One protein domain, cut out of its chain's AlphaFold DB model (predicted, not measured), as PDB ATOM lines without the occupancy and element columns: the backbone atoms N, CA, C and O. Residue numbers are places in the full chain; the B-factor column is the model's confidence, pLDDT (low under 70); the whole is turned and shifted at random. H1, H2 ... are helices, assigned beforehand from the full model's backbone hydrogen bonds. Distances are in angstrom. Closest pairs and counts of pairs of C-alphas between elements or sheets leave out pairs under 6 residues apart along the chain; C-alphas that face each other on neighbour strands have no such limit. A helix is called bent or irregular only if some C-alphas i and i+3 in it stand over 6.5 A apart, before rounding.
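Overview. This is residues 2 to 127 of the 299 residues of an uncharacterized protein of Alphaproteobacteria bacterium (UniProt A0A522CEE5). The longest helix, H1, pairs with H2 in a long, lengthwise offset hairpin along one side of a tiered helical body; H6 and H7 make the opposite side, and the short helices H3, H4 and H5 fill the middle between. H3 packs on H1 and H4 crosses H2, while H5 links the tiers by packing on H3, H6 and H7. The last stretch, residues 118 to 127, runs from H7 back toward the hairpin's side. The printed part has 126 residues with seven named helices, H1 to H7 in chain order, and no named strand; the class is all helix. It is compact, with a radius of gyration of the C-alphas of 14.0 A and spans of 40 by 32 by 24 A.

Along the chain. Find C-alpha 5 at (-114.808, -25.556, -56.369); from there H1, residues 5 to 20, runs 22.1 A to C-alpha 20 at (-94.370, -17.157, -57.235). H2, residues 28 to 42, is 21.2 A long and only just irregular: C-alphas 38 and 41 are 6.8 A apart. Next come H3, residues 47 to 54, H4, residues 59 to 67, and H5, residues 74 to 82. H6, residues 86 to 98, covers 18.2 A, and H7, residues 109 to 117, ends at C-alpha 117 at (-114.356, -33.706, -76.297).

Arrangement. Start at H1, which forms a hairpin with H2: they touch at a shallow tilt of 18 degrees, opposite ways, closest at the C-alphas of Arg 18 and Ala 38, 5.5 A apart. With residues 8 to 12 alone H1 touches H3, at a steep tilt of 44 degrees; the closest C-alphas, of Val 12 and Ala 53, are 5.6 A apart. With residues 31 to 35 alone H2 touches H4, about perpendicular at 81 degrees, closest at the C-alphas of Leu 35 and Ala 65, 6.4 A. Look next at H5, the hub, which touches three helices. It is about perpendicular to H3 at 75 degrees, with the C-alphas of Val 51 and Ala 79 closest at 4.6 A. H5 and H6 form a hairpin at a shallow tilt of 21 degrees, with the C-alphas of Met 80 and Leu 89 closest at 5.1 A. H5 touches H7 at a shallow tilt of 34 degrees, only just short of steep, closest at the C-alphas of Tyr 82 and Gly 116, 4.8 A. H4 and H6 touch, closest at the C-alphas of Pro 59 and Gly 88, 5.3 A; H6 and H7 are apart. Every O i to N i+4 pair is within hydrogen-bond range in H1, H3, H4, H5 and H6, against 9 of 11 in H2 and 3 of 5 in H7.

Size, cuts and confidence. The C-alphas of Ser 27 and Gly 125, the two farthest apart, are 41.0 A from each other. The printed part has no cut and no long link. Mean pLDDT of the printed part is 83.3; look for values under 70 at residues 2 to 3, 24 to 26, 42, 119 to 121 and 123 to 127.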
ATOM      1  N   ALA A   2    -119.268 -34.112 -57.238       54.38
ATOM      2  CA  ALA A   2    -118.469 -32.943 -57.589       54.38
ATOM      3  C   ALA A   2    -117.849 -32.414 -56.289       54.38
ATOM      4  O   ALA A   2    -118.553 -32.290 -55.287       54.38
ATOM      5  N   ALA A   3    -116.536 -32.227 -56.269       57.97
ATOM      6  CA  ALA A   3    -115.871 -31.604 -55.135       57.97
ATOM      7  C   ALA A   3    -116.144 -30.092 -55.144       57.97
ATOM      8  O   ALA A   3    -116.418 -29.515 -56.200       57.97
ATOM      9  N   ASP A   4    -116.090 -29.458 -53.972       70.62
ATOM     10  CA  ASP A   4    -116.324 -28.021 -53.842       70.62
ATOM     11  C   ASP A   4    -115.237 -27.240 -54.601       70.62
ATOM     12  O   ASP A   4    -114.043 -27.320 -54.297       70.62
ATOM     13  N   LEU A   5    -115.662 -26.455 -55.594       74.69
ATOM     14  CA  LEU A   5    -114.808 -25.556 -56.369       74.69
ATOM     15  C   LEU A   5    -113.986 -24.613 -55.470       74.69
ATOM     16  O   LEU A   5    -112.895 -24.190 -55.856       74.69
ATOM     17  N   GLY A   6    -114.499 -24.277 -54.282       77.81
ATOM     18  CA  GLY A   6    -113.793 -23.489 -53.277       77.81
ATOM     19  C   GLY A   6    -112.490 -24.144 -52.815       77.81
ATOM     20  O   GLY A   6    -111.445 -23.488 -52.822       77.81
ATOM     21  N   GLU A   7    -112.519 -25.443 -52.504       77.19
ATOM     22  CA  GLU A   7    -111.335 -26.194 -52.063       77.19
ATOM     23  C   GLU A   7    -110.281 -26.281 -53.174       77.19
ATOM     24  O   GLU A   7    -109.084 -26.121 -52.930       77.19
ATOM     25  N   TRP A   8    -110.721 -26.466 -54.422       82.25
ATOM     26  CA  TRP A   8    -109.819 -26.573 -55.572       82.25
ATOM     27  C   TRP A   8    -109.125 -25.248 -55.859       82.25
ATOM     28  O   TRP A   8    -107.908 -25.209 -56.044       82.25
ATOM     29  N   LYS A   9    -109.880 -24.143 -55.841       82.31
ATOM     30  CA  LYS A   9    -109.327 -22.792 -55.992       82.31
ATOM     31  C   LYS A   9    -108.328 -22.479 -54.890       82.31
ATOM     32  O   LYS A   9    -107.255 -21.967 -55.186       82.31
ATOM     33  N   GLN A  10    -108.637 -22.826 -53.641       84.19
ATOM     34  CA  GLN A  10    -107.701 -22.631 -52.538       84.19
ATOM     35  C   GLN A  10    -106.408 -23.431 -52.749       84.19
ATOM     36  O   GLN A  10    -105.321 -22.885 -52.565       84.19
ATOM     37  N   GLY A  11    -106.505 -24.692 -53.186       80.88
ATOM     38  CA  GLY A  11    -105.341 -25.510 -53.535       80.88
ATOM     39  C   GLY A  11    -104.486 -24.885 -54.643       80.88
ATOM     40  O   GLY A  11    -103.262 -24.814 -54.512       80.88
ATOM     41  N   VAL A  12    -105.123 -24.366 -55.698       82.81
ATOM     42  CA  VAL A  12    -104.446 -23.663 -56.801       82.81
ATOM     43  C   VAL A  12    -103.784 -22.370 -56.332       82.81
ATOM     44  O   VAL A  12    -102.645 -22.113 -56.705       82.81
ATOM     45  N   GLU A  13    -104.437 -21.573 -55.488       85.00
ATOM     46  CA  GLU A  13    -103.854 -20.333 -54.962       85.00
ATOM     47  C   GLU A  13    -102.665 -20.603 -54.032       85.00
ATOM     48  O   GLU A  13    -101.641 -19.923 -54.119       85.00
ATOM     49  N   VAL A  14    -102.734 -21.647 -53.199       84.62
ATOM     50  CA  VAL A  14    -101.580 -22.098 -52.406       84.62
ATOM     51  C   VAL A  14    -100.433 -22.519 -53.324       84.62
ATOM     52  O   VAL A  14     -99.284 -22.140 -53.083       84.62
ATOM     53  N   LEU A  15    -100.728 -23.266 -54.392       82.31
ATOM     54  CA  LEU A  15     -99.734 -23.695 -55.372       82.31
ATOM     55  C   LEU A  15     -99.097 -22.494 -56.087       82.31
ATOM     56  O   LEU A  15     -97.872 -22.387 -56.117       82.31
ATOM     57  N   ARG A  16     -99.902 -21.544 -56.577       81.88
ATOM     58  CA  ARG A  16     -99.435 -20.291 -57.194       81.88
ATOM     59  C   ARG A  16     -98.570 -19.478 -56.241       81.88
ATOM     60  O   ARG A  16     -97.488 -19.052 -56.629       81.88
ATOM     61  N   GLY A  17     -98.992 -19.317 -54.988       83.88
ATOM     62  CA  GLY A  17     -98.218 -18.615 -53.966       83.88
ATOM     63  C   GLY A  17     -96.856 -19.265 -53.706       83.88
ATOM     64  O   GLY A  17     -95.857 -18.564 -53.548       83.88
ATOM     65  N   ARG A  18     -96.771 -20.602 -53.715       82.44
ATOM     66  CA  ARG A  18     -95.486 -21.317 -53.596       82.44
ATOM     67  C   ARG A  18     -94.609 -21.138 -54.835       82.44
ATOM     68  O   ARG A  18     -93.409 -20.914 -54.692       82.44
ATOM     69  N   LEU A  19     -95.202 -21.182 -56.028       79.38
ATOM     70  CA  LEU A  19     -94.500 -21.018 -57.304       79.38
ATOM     71  C   LEU A  19     -93.994 -19.583 -57.528       79.38
ATOM     72  O   LEU A  19     -92.884 -19.400 -58.018       79.38
ATOM     73  N   ALA A  20     -94.753 -18.567 -57.112       80.62
ATOM     74  CA  ALA A  20     -94.370 -17.157 -57.235       80.62
ATOM     75  C   ALA A  20     -93.120 -16.791 -56.412       80.62
ATOM     76  O   ALA A  20     -92.441 -15.813 -56.709       80.62
ATOM     77  N   ASN A  21     -92.801 -17.588 -55.388       76.69
ATOM     78  CA  ASN A  21     -91.634 -17.402 -54.527       76.69
ATOM     79  C   ASN A  21     -90.384 -18.158 -55.017       76.69
ATOM     80  O   ASN A  21     -89.386 -18.226 -54.296       76.69
ATOM     81  N   ILE A  22     -90.423 -18.744 -56.218       73.38
ATOM     82  CA  ILE A  22     -89.269 -19.402 -56.836       73.38
ATOM     83  C   ILE A  22     -88.375 -18.322 -57.474       73.38
ATOM     84  O   ILE A  22     -88.821 -17.630 -58.388       73.38
ATOM     85  N   PRO A  23     -87.117 -18.148 -57.023       71.12
ATOM     86  CA  PRO A  23     -86.192 -17.199 -57.638       71.12
ATOM     87  C   PRO A  23     -86.007 -17.478 -59.135       71.12
ATOM     88  O   PRO A  23     -85.857 -18.630 -59.532       71.12
ATOM     89  N   GLY A  24     -85.945 -16.428 -59.959       62.28
ATOM     90  CA  GLY A  24     -85.863 -16.554 -61.424       62.28
ATOM     91  C   GLY A  24     -84.584 -17.211 -61.967       62.28
ATOM     92  O   GLY A  24     -84.516 -17.512 -63.153       62.28
ATOM     93  N   VAL A  25     -83.575 -17.449 -61.123       59.84
ATOM     94  CA  VAL A  25     -82.348 -18.169 -61.489       59.84
ATOM     95  C   VAL A  25     -82.091 -19.248 -60.445       59.84
ATOM     96  O   VAL A  25     -81.549 -18.982 -59.373       59.84
ATOM     97  N   LEU A  26     -82.494 -20.476 -60.755       61.06
ATOM     98  CA  LEU A  26     -82.148 -21.672 -59.992       61.06
ATOM     99  C   LEU A  26     -81.429 -22.660 -60.905       61.06
ATOM    100  O   LEU A  26     -81.695 -22.711 -62.107       61.06
ATOM    101  N   SER A  27     -80.542 -23.474 -60.329       73.56
ATOM    102  CA  SER A  27     -80.082 -24.676 -61.024       73.56
ATOM    103  C   SER A  27     -81.274 -25.620 -61.259       73.56
ATOM    104  O   SER A  27     -82.269 -25.531 -60.526       73.56
ATOM    105  N   PRO A  28     -81.200 -26.544 -62.233       71.38
ATOM    106  CA  PRO A  28     -82.243 -27.547 -62.449       71.38
ATOM    107  C   PRO A  28     -82.642 -28.302 -61.168       71.38
ATOM    108  O   PRO A  28     -83.823 -28.546 -60.931       71.38
ATOM    109  N   GLU A  29     -81.678 -28.604 -60.295       74.19
ATOM    110  CA  GLU A  29     -81.902 -29.269 -59.007       74.19
ATOM    111  C   GLU A  29     -82.603 -28.353 -57.994       74.19
ATOM    112  O   GLU A  29     -83.515 -28.789 -57.289       74.19
ATOM    113  N   GLY A  30     -82.214 -27.074 -57.935       76.50
ATOM    114  CA  GLY A  30     -82.859 -26.082 -57.072       76.50
ATOM    115  C   GLY A  30     -84.314 -25.828 -57.467       76.50
ATOM    116  O   GLY A  30     -85.180 -25.718 -56.597       76.50
ATOM    117  N   LEU A  31     -84.593 -25.787 -58.774       75.00
ATOM    118  CA  LEU A  31     -85.949 -25.682 -59.308       75.00
ATOM    119  C   LEU A  31     -86.764 -26.938 -58.977       75.00
ATOM    120  O   LEU A  31     -87.873 -26.817 -58.461       75.00
ATOM    121  N   ALA A  32     -86.203 -28.132 -59.190       76.25
ATOM    122  CA  ALA A  32     -86.868 -29.394 -58.873       76.25
ATOM    123  C   ALA A  32     -87.267 -29.493 -57.390       76.25
ATOM    124  O   ALA A  32     -88.410 -29.823 -57.097       76.25
ATOM    125  N   ALA A  33     -86.377 -29.136 -56.456       80.44
ATOM    126  CA  ALA A  33     -86.679 -29.178 -55.021       80.44
ATOM    127  C   ALA A  33     -87.805 -28.206 -54.616       80.44
ATOM    128  O   ALA A  33     -88.641 -28.524 -53.770       80.44
ATOM    129  N   ARG A  34     -87.857 -27.016 -55.231       76.56
ATOM    130  CA  ARG A  34     -88.927 -26.035 -54.987       76.56
ATOM    131  C   ARG A  34     -90.254 -26.463 -55.593       76.56
ATOM    132  O   ARG A  34     -91.287 -26.294 -54.954       76.56
ATOM    133  N   LEU A  35     -90.225 -27.032 -56.795       78.38
ATOM    134  CA  LEU A  35     -91.408 -27.615 -57.414       78.38
ATOM    135  C   LEU A  35     -91.916 -28.798 -56.585       78.38
ATOM    136  O   LEU A  35     -93.117 -28.898 -56.373       78.38
ATOM    137  N   GLU A  36     -91.037 -29.651 -56.052       82.75
ATOM    138  CA  GLU A  36     -91.436 -30.759 -55.179       82.75
ATOM    139  C   GLU A  36     -92.180 -30.234 -53.946       82.75
ATOM    140  O   GLU A  36     -93.286 -30.685 -53.657       82.75
ATOM    141  N   ASP A  37     -91.634 -29.227 -53.258       80.75
ATOM    142  CA  ASP A  37     -92.306 -28.594 -52.118       80.75
ATOM    143  C   ASP A  37     -93.645 -27.940 -52.507       80.75
ATOM    144  O   ASP A  37     -94.639 -28.056 -51.785       80.75
ATOM    145  N   ALA A  38     -93.712 -27.301 -53.678       76.69
ATOM    146  CA  ALA A  38     -94.946 -26.726 -54.201       76.69
ATOM    147  C   ALA A  38     -96.012 -27.807 -54.464       76.69
ATOM    148  O   ALA A  38     -97.162 -27.660 -54.047       76.69
ATOM    149  N   PHE A  39     -95.616 -28.924 -55.076       78.00
ATOM    150  CA  PHE A  39     -96.494 -30.033 -55.440       78.00
ATOM    151  C   PHE A  39     -96.744 -31.042 -54.310       78.00
ATOM    152  O   PHE A  39     -97.628 -31.880 -54.453       78.00
ATOM    153  N   ARG A  40     -96.086 -30.943 -53.144       78.25
ATOM    154  CA  ARG A  40     -96.394 -31.784 -51.963       78.25
ATOM    155  C   ARG A  40     -97.847 -31.685 -51.495       78.25
ATOM    156  O   ARG A  40     -98.354 -32.618 -50.881       78.25
ATOM    157  N   VAL A  41     -98.533 -30.585 -51.815       71.50
ATOM    158  CA  VAL A  41     -99.968 -30.396 -51.535       71.50
ATOM    159  C   VAL A  41    -100.847 -31.389 -52.320       71.50
ATOM    160  O   VAL A  41    -101.992 -31.608 -51.941       71.50
ATOM    161  N   LYS A  42    -100.310 -32.041 -53.366       67.62
ATOM    162  CA  LYS A  42    -101.035 -32.976 -54.241       67.62
ATOM    163  C   LYS A  42    -101.303 -34.365 -53.663       67.62
ATOM    164  O   LYS A  42    -101.966 -35.168 -54.316       67.62
ATOM    165  N   SER A  43    -100.782 -34.704 -52.483       73.44
ATOM    166  CA  SER A  43    -101.008 -36.034 -51.902       73.44
ATOM    167  C   SER A  43    -102.510 -36.315 -51.751       73.44
ATOM    168  O   SER A  43    -103.158 -35.732 -50.885       73.44
ATOM    169  N   GLY A  44    -103.043 -37.235 -52.563       79.56
ATOM    170  CA  GLY A  44    -104.454 -37.638 -52.547       79.56
ATOM    171  C   GLY A  44    -105.361 -36.909 -53.544       79.56
ATOM    172  O   GLY A  44    -106.574 -37.087 -53.466       79.56
ATOM    173  N   TRP A  45    -104.808 -36.107 -54.461       83.44
ATOM    174  CA  TRP A  45    -105.606 -35.472 -55.511       83.44
ATOM    175  C   TRP A  45    -106.156 -36.493 -56.508       83.44
ATOM    176  O   TRP A  45    -105.505 -37.489 -56.830       83.44
ATOM    177  N   THR A  46    -107.363 -36.231 -57.006       87.06
ATOM    178  CA  THR A  46    -107.928 -36.963 -58.139       87.06
ATOM    179  C   THR A  46    -107.328 -36.471 -59.456       87.06
ATOM    180  O   THR A  46    -106.769 -35.375 -59.546       87.06
ATOM    181  N   THR A  47    -107.500 -37.264 -60.512       86.44
ATOM    182  CA  THR A  47    -107.119 -36.900 -61.882       86.44
ATOM    183  C   THR A  47    -107.712 -35.551 -62.307       86.44
ATOM    184  O   THR A  47    -107.027 -34.728 -62.908       86.44
ATOM    185  N   GLU A  48    -108.968 -35.277 -61.961       86.50
ATOM    186  CA  GLU A  48    -109.653 -34.026 -62.293       86.50
ATOM    187  C   GLU A  48    -109.045 -32.822 -61.567       86.50
ATOM    188  O   GLU A  48    -108.901 -31.758 -62.169       86.50
ATOM    189  N   GLN A  49    -108.645 -32.988 -60.303       86.25
ATOM    190  CA  GLN A  49    -107.957 -31.943 -59.538       86.25
ATOM    191  C   GLN A  49    -106.590 -31.623 -60.143       86.25
ATOM    192  O   GLN A  49    -106.217 -30.454 -60.261       86.25
ATOM    193  N   ASP A  50    -105.865 -32.655 -60.573       88.88
ATOM    194  CA  ASP A  50    -104.587 -32.506 -61.258       88.88
ATOM    195  C   ASP A  50    -104.725 -31.737 -62.576       88.88
ATOM    196  O   ASP A  50    -103.987 -30.772 -62.798       88.88
ATOM    197  N   VAL A  51    -105.685 -32.122 -63.421       90.19
ATOM    198  CA  VAL A  51    -105.985 -31.452 -64.697       90.19
ATOM    199  C   VAL A  51    -106.434 -30.011 -64.458       90.19
ATOM    200  O   VAL A  51    -105.914 -29.096 -65.101       90.19
ATOM    201  N   TYR A  52    -107.339 -29.787 -63.498       88.44
ATOM    202  CA  TYR A  52    -107.807 -28.451 -63.140       88.44
ATOM    203  C   TYR A  52    -106.640 -27.548 -62.750       88.44
ATOM    204  O   TYR A  52    -106.432 -26.508 -63.370       88.44
ATOM    205  N   ALA A  53    -105.855 -27.959 -61.754       89.00
ATOM    206  CA  ALA A  53    -104.778 -27.141 -61.226       89.00
ATOM    207  C   ALA A  53    -103.694 -26.869 -62.268       89.00
ATOM    208  O   ALA A  53    -103.225 -25.738 -62.369       89.00
ATOM    209  N   CYS A  54    -103.316 -27.869 -63.070       91.44
ATOM    210  CA  CYS A  54    -102.305 -27.671 -64.107       91.44
ATOM    211  C   CYS A  54    -102.786 -26.702 -65.192       91.44
ATOM    212  O   CYS A  54    -101.991 -25.917 -65.691       91.44
ATOM    213  N   GLY A  55    -104.082 -26.676 -65.508       91.44
ATOM    214  CA  GLY A  55    -104.633 -25.737 -66.489       91.44
ATOM    215  C   GLY A  55    -104.672 -24.285 -66.016       91.44
ATOM    216  O   GLY A  55    -104.958 -23.389 -66.801       91.44
ATOM    217  N   GLN A  56    -104.380 -24.047 -64.735       89.88
ATOM    218  CA  GLN A  56    -104.301 -22.726 -64.116       89.88
ATOM    219  C   GLN A  56    -102.861 -22.203 -63.976       89.88
ATOM    220  O   GLN A  56    -102.669 -21.127 -63.394       89.88
ATOM    221  N   LEU A  57    -101.866 -22.963 -64.443       91.06
ATOM    222  CA  LEU A  57    -100.443 -22.646 -64.346       91.06
ATOM    223  C   LEU A  57     -99.831 -22.357 -65.719       91.06
ATOM    224  O   LEU A  57    -100.310 -22.845 -66.741       91.06
ATOM    225  N   GLU A  58     -98.721 -21.619 -65.711       91.88
ATOM    226  CA  GLU A  58     -97.940 -21.344 -66.917       91.88
ATOM    227  C   GLU A  58     -97.318 -22.637 -67.489       91.88
ATOM    228  O   GLU A  58     -96.747 -23.434 -66.725       91.88
ATOM    229  N   PRO A  59     -97.379 -22.863 -68.817       95.00
ATOM    230  CA  PRO A  59     -96.848 -24.064 -69.465       95.00
ATOM    231  C   PRO A  59     -95.380 -24.367 -69.133       95.00
ATOM    232  O   PRO A  59     -95.014 -25.526 -68.944       95.00
ATOM    233  N   GLU A  60     -94.534 -23.350 -68.992       92.50
ATOM    234  CA  GLU A  60     -93.103 -23.490 -68.702       92.50
ATOM    235  C   GLU A  60     -92.849 -24.089 -67.311       92.50
ATOM    236  O   GLU A  60     -91.913 -24.877 -67.115       92.50
ATOM    237  N   ILE A  61     -93.708 -23.755 -66.341       90.38
ATOM    238  CA  ILE A  61     -93.662 -24.334 -64.995       90.38
ATOM    239  C   ILE A  61     -94.018 -25.819 -65.074       90.38
ATOM    240  O   ILE A  61     -93.331 -26.653 -64.481       90.38
ATOM    241  N   LEU A  62     -95.060 -26.159 -65.837       93.00
ATOM    242  CA  LEU A  62     -95.503 -27.542 -66.020       93.00
ATOM    243  C   LEU A  62     -94.436 -28.389 -66.716       93.00
ATOM    244  O   LEU A  62     -94.135 -29.485 -66.252       93.00
ATOM    245  N   VAL A  63     -93.804 -27.858 -67.766       93.75
ATOM    246  CA  VAL A  63     -92.671 -28.494 -68.457       93.75
ATOM    247  C   VAL A  63     -91.534 -28.789 -67.481       93.75
ATOM    248  O   VAL A  63     -90.997 -29.899 -67.461       93.75
ATOM    249  N   SER A  64     -91.180 -27.816 -66.640       90.25
ATOM    250  CA  SER A  64     -90.123 -27.981 -65.639       90.25
ATOM    251  C   SER A  64     -90.477 -29.062 -64.612       90.25
ATOM    252  O   SER A  64     -89.639 -29.902 -64.277       90.25
ATOM    253  N   ALA A  65     -91.732 -29.091 -64.157       89.88
ATOM    254  CA  ALA A  65     -92.231 -30.102 -63.230       89.88
ATOM    255  C   ALA A  65     -92.244 -31.509 -63.848       89.88
ATOM    256  O   ALA A  65     -91.843 -32.470 -63.188       89.88
ATOM    257  N   CYS A  66     -92.625 -31.639 -65.122       92.44
ATOM    258  CA  CYS A  66     -92.556 -32.903 -65.848       92.44
ATOM    259  C   CYS A  66     -91.118 -33.405 -65.979       92.44
ATOM    260  O   CYS A  66     -90.832 -34.543 -65.615       92.44
ATOM    261  N   ARG A  67     -90.179 -32.553 -66.400       91.19
ATOM    262  CA  ARG A  67     -88.762 -32.936 -66.527       91.19
ATOM    263  C   ARG A  67     -88.130 -33.346 -65.200       91.19
ATOM    264  O   ARG A  67     -87.291 -34.247 -65.182       91.19
ATOM    265  N   ALA A  68     -88.558 -32.732 -64.097       89.06
ATOM    266  CA  ALA A  68     -88.148 -33.112 -62.749       89.06
ATOM    267  C   ALA A  68     -88.761 -34.446 -62.271       89.06
ATOM    268  O   ALA A  68     -88.296 -34.996 -61.272       89.06
ATOM    269  N   GLY A  69     -89.754 -34.991 -62.984       88.94
ATOM    270  CA  GLY A  69     -90.465 -36.222 -62.622       88.94
ATOM    271  C   GLY A  69     -91.561 -36.012 -61.575       88.94
ATOM    272  O   GLY A  69     -91.998 -36.970 -60.949       88.94
ATOM    273  N   LEU A  70     -91.988 -34.764 -61.365       87.56
ATOM    274  CA  LEU A  70     -93.024 -34.398 -60.394       87.56
ATOM    275  C   LEU A  70     -94.432 -34.480 -60.987       87.56
ATOM    276  O   LEU A  70     -95.404 -34.637 -60.254       87.56
ATOM    277  N   LEU A  71     -94.537 -34.361 -62.312       89.56
ATOM    278  CA  LEU A  71     -95.769 -34.531 -63.071       89.56
ATOM    279  C   LEU A  71     -95.534 -35.499 -64.227       89.56
ATOM    280  O   LEU A  71     -94.485 -35.488 -64.870       89.56
ATOM    281  N   MET A  72     -96.547 -36.298 -64.539       92.06
ATOM    282  CA  MET A  72     -96.578 -37.051 -65.788       92.06
ATOM    283  C   MET A  72     -97.000 -36.128 -66.933       92.06
ATOM    284  O   MET A  72     -97.872 -35.284 -66.737       92.06
ATOM    285  N   TRP A  73     -96.441 -36.316 -68.132       94.00
ATOM    286  CA  TRP A  73     -96.710 -35.458 -69.297       94.00
ATOM    287  C   TRP A  73     -98.175 -35.436 -69.744       94.00
ATOM    288  O   TRP A  73     -98.638 -34.435 -70.289       94.00
ATOM    289  N   TRP A  74     -98.933 -36.503 -69.481       93.06
ATOM    290  CA  TRP A  74    -100.355 -36.545 -69.824       93.06
ATOM    291  C   TRP A  74    -101.189 -35.515 -69.050       93.06
ATOM    292  O   TRP A  74    -102.175 -35.027 -69.590       93.06
ATOM    293  N   VAL A  75    -100.791 -35.141 -67.827       92.69
ATOM    294  CA  VAL A  75    -101.550 -34.204 -66.982       92.69
ATOM    295  C   VAL A  75    -101.585 -32.791 -67.581       92.69
ATOM    296  O   VAL A  75    -102.684 -32.282 -67.808       92.69
ATOM    297  N   PRO A  76    -100.446 -32.132 -67.881       94.88
ATOM    298  CA  PRO A  76    -100.475 -30.818 -68.513       94.88
ATOM    299  C   PRO A  76    -101.035 -30.869 -69.940       94.88
ATOM    300  O   PRO A  76    -101.728 -29.937 -70.330       94.88
ATOM    301  N   MET A  77    -100.822 -31.952 -70.697       95.19
ATOM    302  CA  MET A  77    -101.447 -32.125 -72.019       95.19
ATOM    303  C   MET A  77    -102.981 -32.151 -71.922       95.19
ATOM    304  O   MET A  77    -103.663 -31.414 -72.638       95.19
ATOM    305  N   ALA A  78    -103.532 -32.944 -70.998       92.25
ATOM    306  CA  ALA A  78    -104.965 -33.003 -70.724       92.25
ATOM    307  C   ALA A  78    -105.505 -31.653 -70.239       92.25
ATOM    308  O   ALA A  78    -106.548 -31.208 -70.707       92.25
ATOM    309  N   ALA A  79    -104.772 -30.967 -69.361       92.75
ATOM    310  CA  ALA A  79    -105.146 -29.653 -68.854       92.75
ATOM    311  C   ALA A  79    -105.223 -28.594 -69.958       92.75
ATOM    312  O   ALA A  79    -106.257 -27.947 -70.119       92.75
ATOM    313  N   MET A  80    -104.170 -28.448 -70.766       95.56
ATOM    314  CA  MET A  80    -104.163 -27.477 -71.863       95.56
ATOM    315  C   MET A  80    -105.259 -27.777 -72.887       95.56
ATOM    316  O   MET A  80    -105.887 -26.858 -73.408       95.56
ATOM    317  N   THR A  81    -105.553 -29.060 -73.098       92.94
ATOM    318  CA  THR A  81    -106.663 -29.492 -73.948       92.94
ATOM    319  C   THR A  81    -108.022 -29.114 -73.352       92.94
ATOM    320  O   THR A  81    -108.835 -28.499 -74.037       92.94
ATOM    321  N   TYR A  82    -108.257 -29.421 -72.073       90.31
ATOM    322  CA  TYR A  82    -109.514 -29.147 -71.369       90.31
ATOM    323  C   TYR A  82    -109.870 -27.655 -71.356       90.31
ATOM    324  O   TYR A  82    -111.021 -27.272 -71.565       90.31
ATOM    325  N   PHE A  83    -108.871 -26.799 -71.133       90.69
ATOM    326  CA  PHE A  83    -109.045 -25.345 -71.089       90.69
ATOM    327  C   PHE A  83    -108.939 -24.665 -72.458       90.69
ATOM    328  O   PHE A  83    -109.024 -23.440 -72.535       90.69
ATOM    329  N   GLY A  84    -108.762 -25.425 -73.542       92.12
ATOM    330  CA  GLY A  84    -108.671 -24.869 -74.890       92.12
ATOM    331  C   GLY A  84    -107.427 -23.997 -75.126       92.12
ATOM    332  O   GLY A  84    -107.454 -23.140 -76.011       92.12
ATOM    333  N   ASN A  85    -106.355 -24.189 -74.349       94.81
ATOM    334  CA  ASN A  85    -105.111 -23.421 -74.428       94.81
ATOM    335  C   ASN A  85    -104.163 -24.021 -75.482       94.81
ATOM    336  O   ASN A  85    -103.284 -24.824 -75.165       94.81
ATOM    337  N   LEU A  86    -104.344 -23.622 -76.744       96.12
ATOM    338  CA  LEU A  86    -103.553 -24.122 -77.874       96.12
ATOM    339  C   LEU A  86    -102.053 -23.837 -77.740       96.12
ATOM    340  O   LEU A  86    -101.236 -24.724 -77.984       96.12
ATOM    341  N   GLU A  87    -101.681 -22.617 -77.358       97.56
ATOM    342  CA  GLU A  87    -100.269 -22.237 -77.249       97.56
ATOM    343  C   GLU A  87     -99.583 -23.003 -76.113       97.56
ATOM    344  O   GLU A  87     -98.514 -23.577 -76.309       97.56
ATOM    345  N   GLY A  88    -100.242 -23.126 -74.957       97.19
ATOM    346  CA  GLY A  88     -99.737 -23.951 -73.863       97.19
ATOM    347  C   GLY A  88     -99.621 -25.427 -74.238       97.19
ATOM    348  O   GLY A  88     -98.625 -26.068 -73.903       97.19
ATOM    349  N   LEU A  89    -100.588 -25.958 -74.991       97.25
ATOM    350  CA  LEU A  89    -100.538 -27.326 -75.504       97.25
ATOM    351  C   LEU A  89     -99.316 -27.544 -76.410       97.25
ATOM    352  O   LEU A  89     -98.615 -28.542 -76.251       97.25
ATOM    353  N   ARG A  90     -99.024 -26.600 -77.316       97.81
ATOM    354  CA  ARG A  90     -97.828 -26.623 -78.178       97.81
ATOM    355  C   ARG A  90     -96.540 -26.586 -77.372       97.81
ATOM    356  O   ARG A  90     -95.669 -27.411 -77.617       97.81
ATOM    357  N   VAL A  91     -96.435 -25.694 -76.386       97.75
ATOM    358  CA  VAL A  91     -95.250 -25.601 -75.517       97.75
ATOM    359  C   VAL A  91     -94.988 -26.923 -74.794       97.75
ATOM    360  O   VAL A  91     -93.860 -27.418 -74.805       97.75
ATOM    361  N   VAL A  92     -96.024 -27.517 -74.195       96.69
ATOM    362  CA  VAL A  92     -95.907 -28.784 -73.458       96.69
ATOM    363  C   VAL A  92     -95.536 -29.934 -74.397       96.69
ATOM    364  O   VAL A  92     -94.595 -30.671 -74.101       96.69
ATOM    365  N   HIS A  93     -96.225 -30.067 -75.535       96.50
ATOM    366  CA  HIS A  93     -95.959 -31.116 -76.520       96.50
ATOM    367  C   HIS A  93     -94.536 -31.018 -77.090       96.50
ATOM    368  O   HIS A  93     -93.787 -31.993 -77.064       96.50
ATOM    369  N   ASP A  94     -94.114 -29.831 -77.532       96.19
ATOM    370  CA  ASP A  94     -92.773 -29.611 -78.075       96.19
ATOM    371  C   ASP A  94     -91.676 -29.919 -77.056       96.19
ATOM    372  O   ASP A  94     -90.640 -30.492 -77.399       96.19
ATOM    373  N   ALA A  95     -91.873 -29.503 -75.803       95.25
ATOM    374  CA  ALA A  95     -90.911 -29.751 -74.741       95.25
ATOM    375  C   ALA A  95     -90.769 -31.246 -74.445       95.25
ATOM    376  O   ALA A  95     -89.640 -31.706 -74.258       95.25
ATOM    377  N   MET A  96     -91.889 -31.973 -74.439       95.00
ATOM    378  CA  MET A  96     -91.951 -33.418 -74.246       95.00
ATOM    379  C   MET A  96     -91.257 -34.183 -75.378       95.00
ATOM    380  O   MET A  96     -90.477 -35.090 -75.095       95.00
ATOM    381  N   GLU A  97     -91.505 -33.820 -76.642       93.44
ATOM    382  CA  GLU A  97     -90.869 -34.474 -77.796       93.44
ATOM    383  C   GLU A  97     -89.352 -34.240 -77.834       93.44
ATOM    384  O   GLU A  97     -88.597 -35.131 -78.222       93.44
ATOM    385  N   LYS A  98     -88.894 -33.043 -77.443       94.06
ATOM    386  CA  LYS A  98     -87.468 -32.668 -77.474       94.06
ATOM    387  C   LYS A  98     -86.674 -33.266 -76.317       94.06
ATOM    388  O   LYS A  98     -85.559 -33.738 -76.522       94.06
ATOM    389  N   ASP A  99     -87.215 -33.181 -75.106       92.62
ATOM    390  CA  ASP A  99     -86.581 -33.687 -73.891       92.62
ATOM    391  C   ASP A  99     -87.649 -34.019 -72.835       92.62
ATOM    392  O   ASP A  99     -88.076 -33.124 -72.083       92.62
ATOM    393  N   PRO A 100     -88.069 -35.295 -72.747       88.69
ATOM    394  CA  PRO A 100     -89.073 -35.719 -71.780       88.69
ATOM    395  C   PRO A 100     -88.551 -35.712 -70.333       88.69
ATOM    396  O   PRO A 100     -89.349 -35.809 -69.395       88.69
ATOM    397  N   GLY A 101     -87.235 -35.583 -70.115       88.44
ATOM    398  CA  GLY A 101     -86.615 -35.649 -68.795       88.44
ATOM    399  C   GLY A 101     -87.019 -36.908 -68.017       88.44
ATOM    400  O   GLY A 101     -87.015 -38.018 -68.545       88.44
ATOM    401  N   LYS A 102     -87.376 -36.735 -66.737       87.19
ATOM    402  CA  LYS A 102     -87.876 -37.815 -65.863       87.19
ATOM    403  C   LYS A 102     -89.389 -38.021 -65.938       87.19
ATOM    404  O   LYS A 102     -89.903 -38.909 -65.258       87.19
ATOM    405  N   GLY A 103     -90.108 -37.204 -66.705       77.19
ATOM    406  CA  GLY A 103     -91.545 -37.354 -66.880       77.19
ATOM    407  C   GLY A 103     -91.804 -38.640 -67.647       77.19
ATOM    408  O   GLY A 103     -91.506 -38.729 -68.837       77.19
ATOM    409  N   THR A 104     -92.302 -39.667 -66.967       70.12
ATOM    410  CA  THR A 104     -92.583 -40.953 -67.605       70.12
ATOM    411  C   THR A 104     -93.872 -40.881 -68.427       70.12
ATOM    412  O   THR A 104     -94.775 -40.096 -68.135       70.12
ATOM    413  N   ASN A 105     -93.940 -41.737 -69.453       70.75
ATOM    414  CA  ASN A 105     -95.074 -41.963 -70.354       70.75
ATOM    415  C   ASN A 105     -95.472 -40.758 -71.217       70.75
ATOM    416  O   ASN A 105     -96.235 -39.885 -70.801       70.75
ATOM    417  N   LYS A 106     -95.026 -40.785 -72.479       80.69
ATOM    418  CA  LYS A 106     -95.622 -39.978 -73.548       80.69
ATOM    419  C   LYS A 106     -97.129 -40.295 -73.601       80.69
ATOM    420  O   LYS A 106     -97.474 -41.475 -73.704       80.69
ATOM    421  N   PRO A 107     -98.017 -39.295 -73.473       84.94
ATOM    422  CA  PRO A 107     -99.444 -39.522 -73.542       84.94
ATOM    423  C   PRO A 107     -99.818 -40.039 -74.922       84.94
ATOM    424  O   PRO A 107     -99.292 -39.583 -75.938       84.94
ATOM    425  N   ASP A 108    -100.790 -40.941 -74.955       87.94
ATOM    426  CA  ASP A 108    -101.548 -41.159 -76.174       87.94
ATOM    427  C   ASP A 108    -102.336 -39.876 -76.492       87.94
ATOM    428  O   ASP A 108    -103.117 -39.368 -75.678       87.94
ATOM    429  N   LEU A 109    -102.105 -39.327 -77.683       91.00
ATOM    430  CA  LEU A 109    -102.771 -38.109 -78.138       91.00
ATOM    431  C   LEU A 109    -104.282 -38.320 -78.291       91.00
ATOM    432  O   LEU A 109    -105.047 -37.385 -78.072       91.00
ATOM    433  N   SER A 110    -104.724 -39.548 -78.579       87.50
ATOM    434  CA  SER A 110    -106.152 -39.890 -78.651       87.50
ATOM    435  C   SER A 110    -106.794 -39.820 -77.262       87.50
ATOM    436  O   SER A 110    -107.857 -39.229 -77.094       87.50
ATOM    437  N   THR A 111    -106.102 -40.319 -76.235       84.62
ATOM    438  CA  THR A 111    -106.492 -40.147 -74.828       84.62
ATOM    439  C   THR A 111    -106.515 -38.672 -74.427       84.62
ATOM    440  O   THR A 111    -107.439 -38.231 -73.748       84.62
ATOM    441  N   THR A 112    -105.547 -37.871 -74.877       89.62
ATOM    442  CA  THR A 112    -105.532 -36.422 -74.612       89.62
ATOM    443  C   THR A 112    -106.742 -35.726 -75.243       89.62
ATOM    444  O   THR A 112    -107.410 -34.939 -74.578       89.62
ATOM    445  N   LEU A 113    -107.085 -36.083 -76.484       88.00
ATOM    446  CA  LEU A 113    -108.245 -35.561 -77.207       88.00
ATOM    447  C   LEU A 113    -109.568 -35.779 -76.449       88.00
ATOM    448  O   LEU A 113    -110.468 -34.941 -76.544       88.00
ATOM    449  N   THR A 114    -109.679 -36.834 -75.631       82.19
ATOM    450  CA  THR A 114    -110.883 -37.081 -74.812       82.19
ATOM    451  C   THR A 114    -111.197 -35.947 -73.849       82.19
ATOM    452  O   THR A 114    -112.365 -35.606 -73.680       82.19
ATOM    453  N   TRP A 115    -110.176 -35.294 -73.297       84.38
ATOM    454  CA  TRP A 115    -110.338 -34.188 -72.354       84.38
ATOM    455  C   TRP A 115    -110.907 -32.928 -73.007       84.38
ATOM    456  O   TRP A 115    -111.543 -32.126 -72.332       84.38
ATOM    457  N   GLY A 116    -110.723 -32.773 -74.319       79.12
ATOM    458  CA  GLY A 116    -111.304 -31.678 -75.097       79.12
ATOM    459  C   GLY A 116    -112.685 -31.990 -75.670       79.12
ATOM    460  O   GLY A 116    -113.349 -31.080 -76.151       79.12
ATOM    461  N   CYS A 117    -113.119 -33.255 -75.642       73.50
ATOM    462  CA  CYS A 117    -114.356 -33.706 -76.297       73.50
ATOM    463  C   CYS A 117    -115.412 -34.200 -75.308       73.50
ATOM    464  O   CYS A 117    -116.612 -34.191 -75.595       73.50
ATOM    465  N   TRP A 118    -114.988 -34.681 -74.145       73.94
ATOM    466  CA  TRP A 118    -115.902 -35.136 -73.123       73.94
ATOM    467  C   TRP A 118    -116.350 -33.967 -72.259       73.94
ATOM    468  O   TRP A 118    -115.544 -33.350 -71.575       73.94
ATOM    469  N   ASN A 119    -117.661 -33.734 -72.209       64.94
ATOM    470  CA  ASN A 119    -118.277 -32.753 -71.321       64.94
ATOM    471  C   ASN A 119    -118.266 -33.212 -69.841       64.94
ATOM    472  O   ASN A 119    -119.290 -33.158 -69.161       64.94
ATOM    473  N   TYR A 120    -117.136 -33.730 -69.342       64.56
ATOM    474  CA  TYR A 120    -116.933 -33.857 -67.904       64.56
ATOM    475  C   TYR A 120    -116.772 -32.447 -67.359       64.56
ATOM    476  O   TYR A 120    -115.787 -31.757 -67.622       64.56
ATOM    477  N   SER A 121    -117.765 -32.016 -66.595       64.88
ATOM    478  CA  SER A 121    -117.615 -30.882 -65.699       64.88
ATOM    479  C   SER A 121    -116.609 -31.321 -64.628       64.88
ATOM    480  O   SER A 121    -117.002 -31.965 -63.657       64.88
ATOM    481  N   ILE A 122    -115.307 -31.050 -64.816       74.19
ATOM    482  CA  ILE A 122    -114.337 -31.237 -63.719       74.19
ATOM    483  C   ILE A 122    -114.722 -30.304 -62.569       74.19
ATOM    484  O   ILE A 122    -114.610 -30.659 -61.406       74.19
ATOM    485  N   ILE A 123    -115.298 -29.152 -62.913       66.69
ATOM    486  CA  ILE A 123    -115.950 -28.219 -62.006       66.69
ATOM    487  C   ILE A 123    -117.413 -28.116 -62.398       66.69
ATOM    488  O   ILE A 123    -117.706 -27.910 -63.574       66.69
ATOM    489  N   GLU A 124    -118.324 -28.183 -61.434       66.00
ATOM    490  CA  GLU A 124    -119.745 -27.920 -61.664       66.00
ATOM    491  C   GLU A 124    -119.963 -26.560 -62.357       66.00
ATOM    492  O   GLU A 124    -119.535 -25.515 -61.869       66.00
ATOM    493  N   GLY A 125    -120.603 -26.576 -63.531       62.19
ATOM    494  CA  GLY A 125    -120.925 -25.363 -64.290       62.19
ATOM    495  C   GLY A 125    -119.797 -24.796 -65.162       62.19
ATOM    496  O   GLY A 125    -120.022 -23.790 -65.832       62.19
ATOM    497  N   ALA A 126    -118.618 -25.428 -65.207       65.44
ATOM    498  CA  ALA A 126    -117.535 -25.060 -66.123       65.44
ATOM    499  C   ALA A 126    -117.129 -26.270 -66.987       65.44
ATOM    500  O   ALA A 126    -116.233 -27.020 -66.598       65.44
ATOM    501  N   PRO A 127    -117.810 -26.498 -68.128       67.06
ATOM    502  CA  PRO A 127    -117.453 -27.558 -69.069       67.06
ATOM    503  C   PRO A 127    -116.096 -27.267 -69.741       67.06
ATOM    504  O   PRO A 127    -115.638 -26.119 -69.702       67.06
TER     505      PRO A 127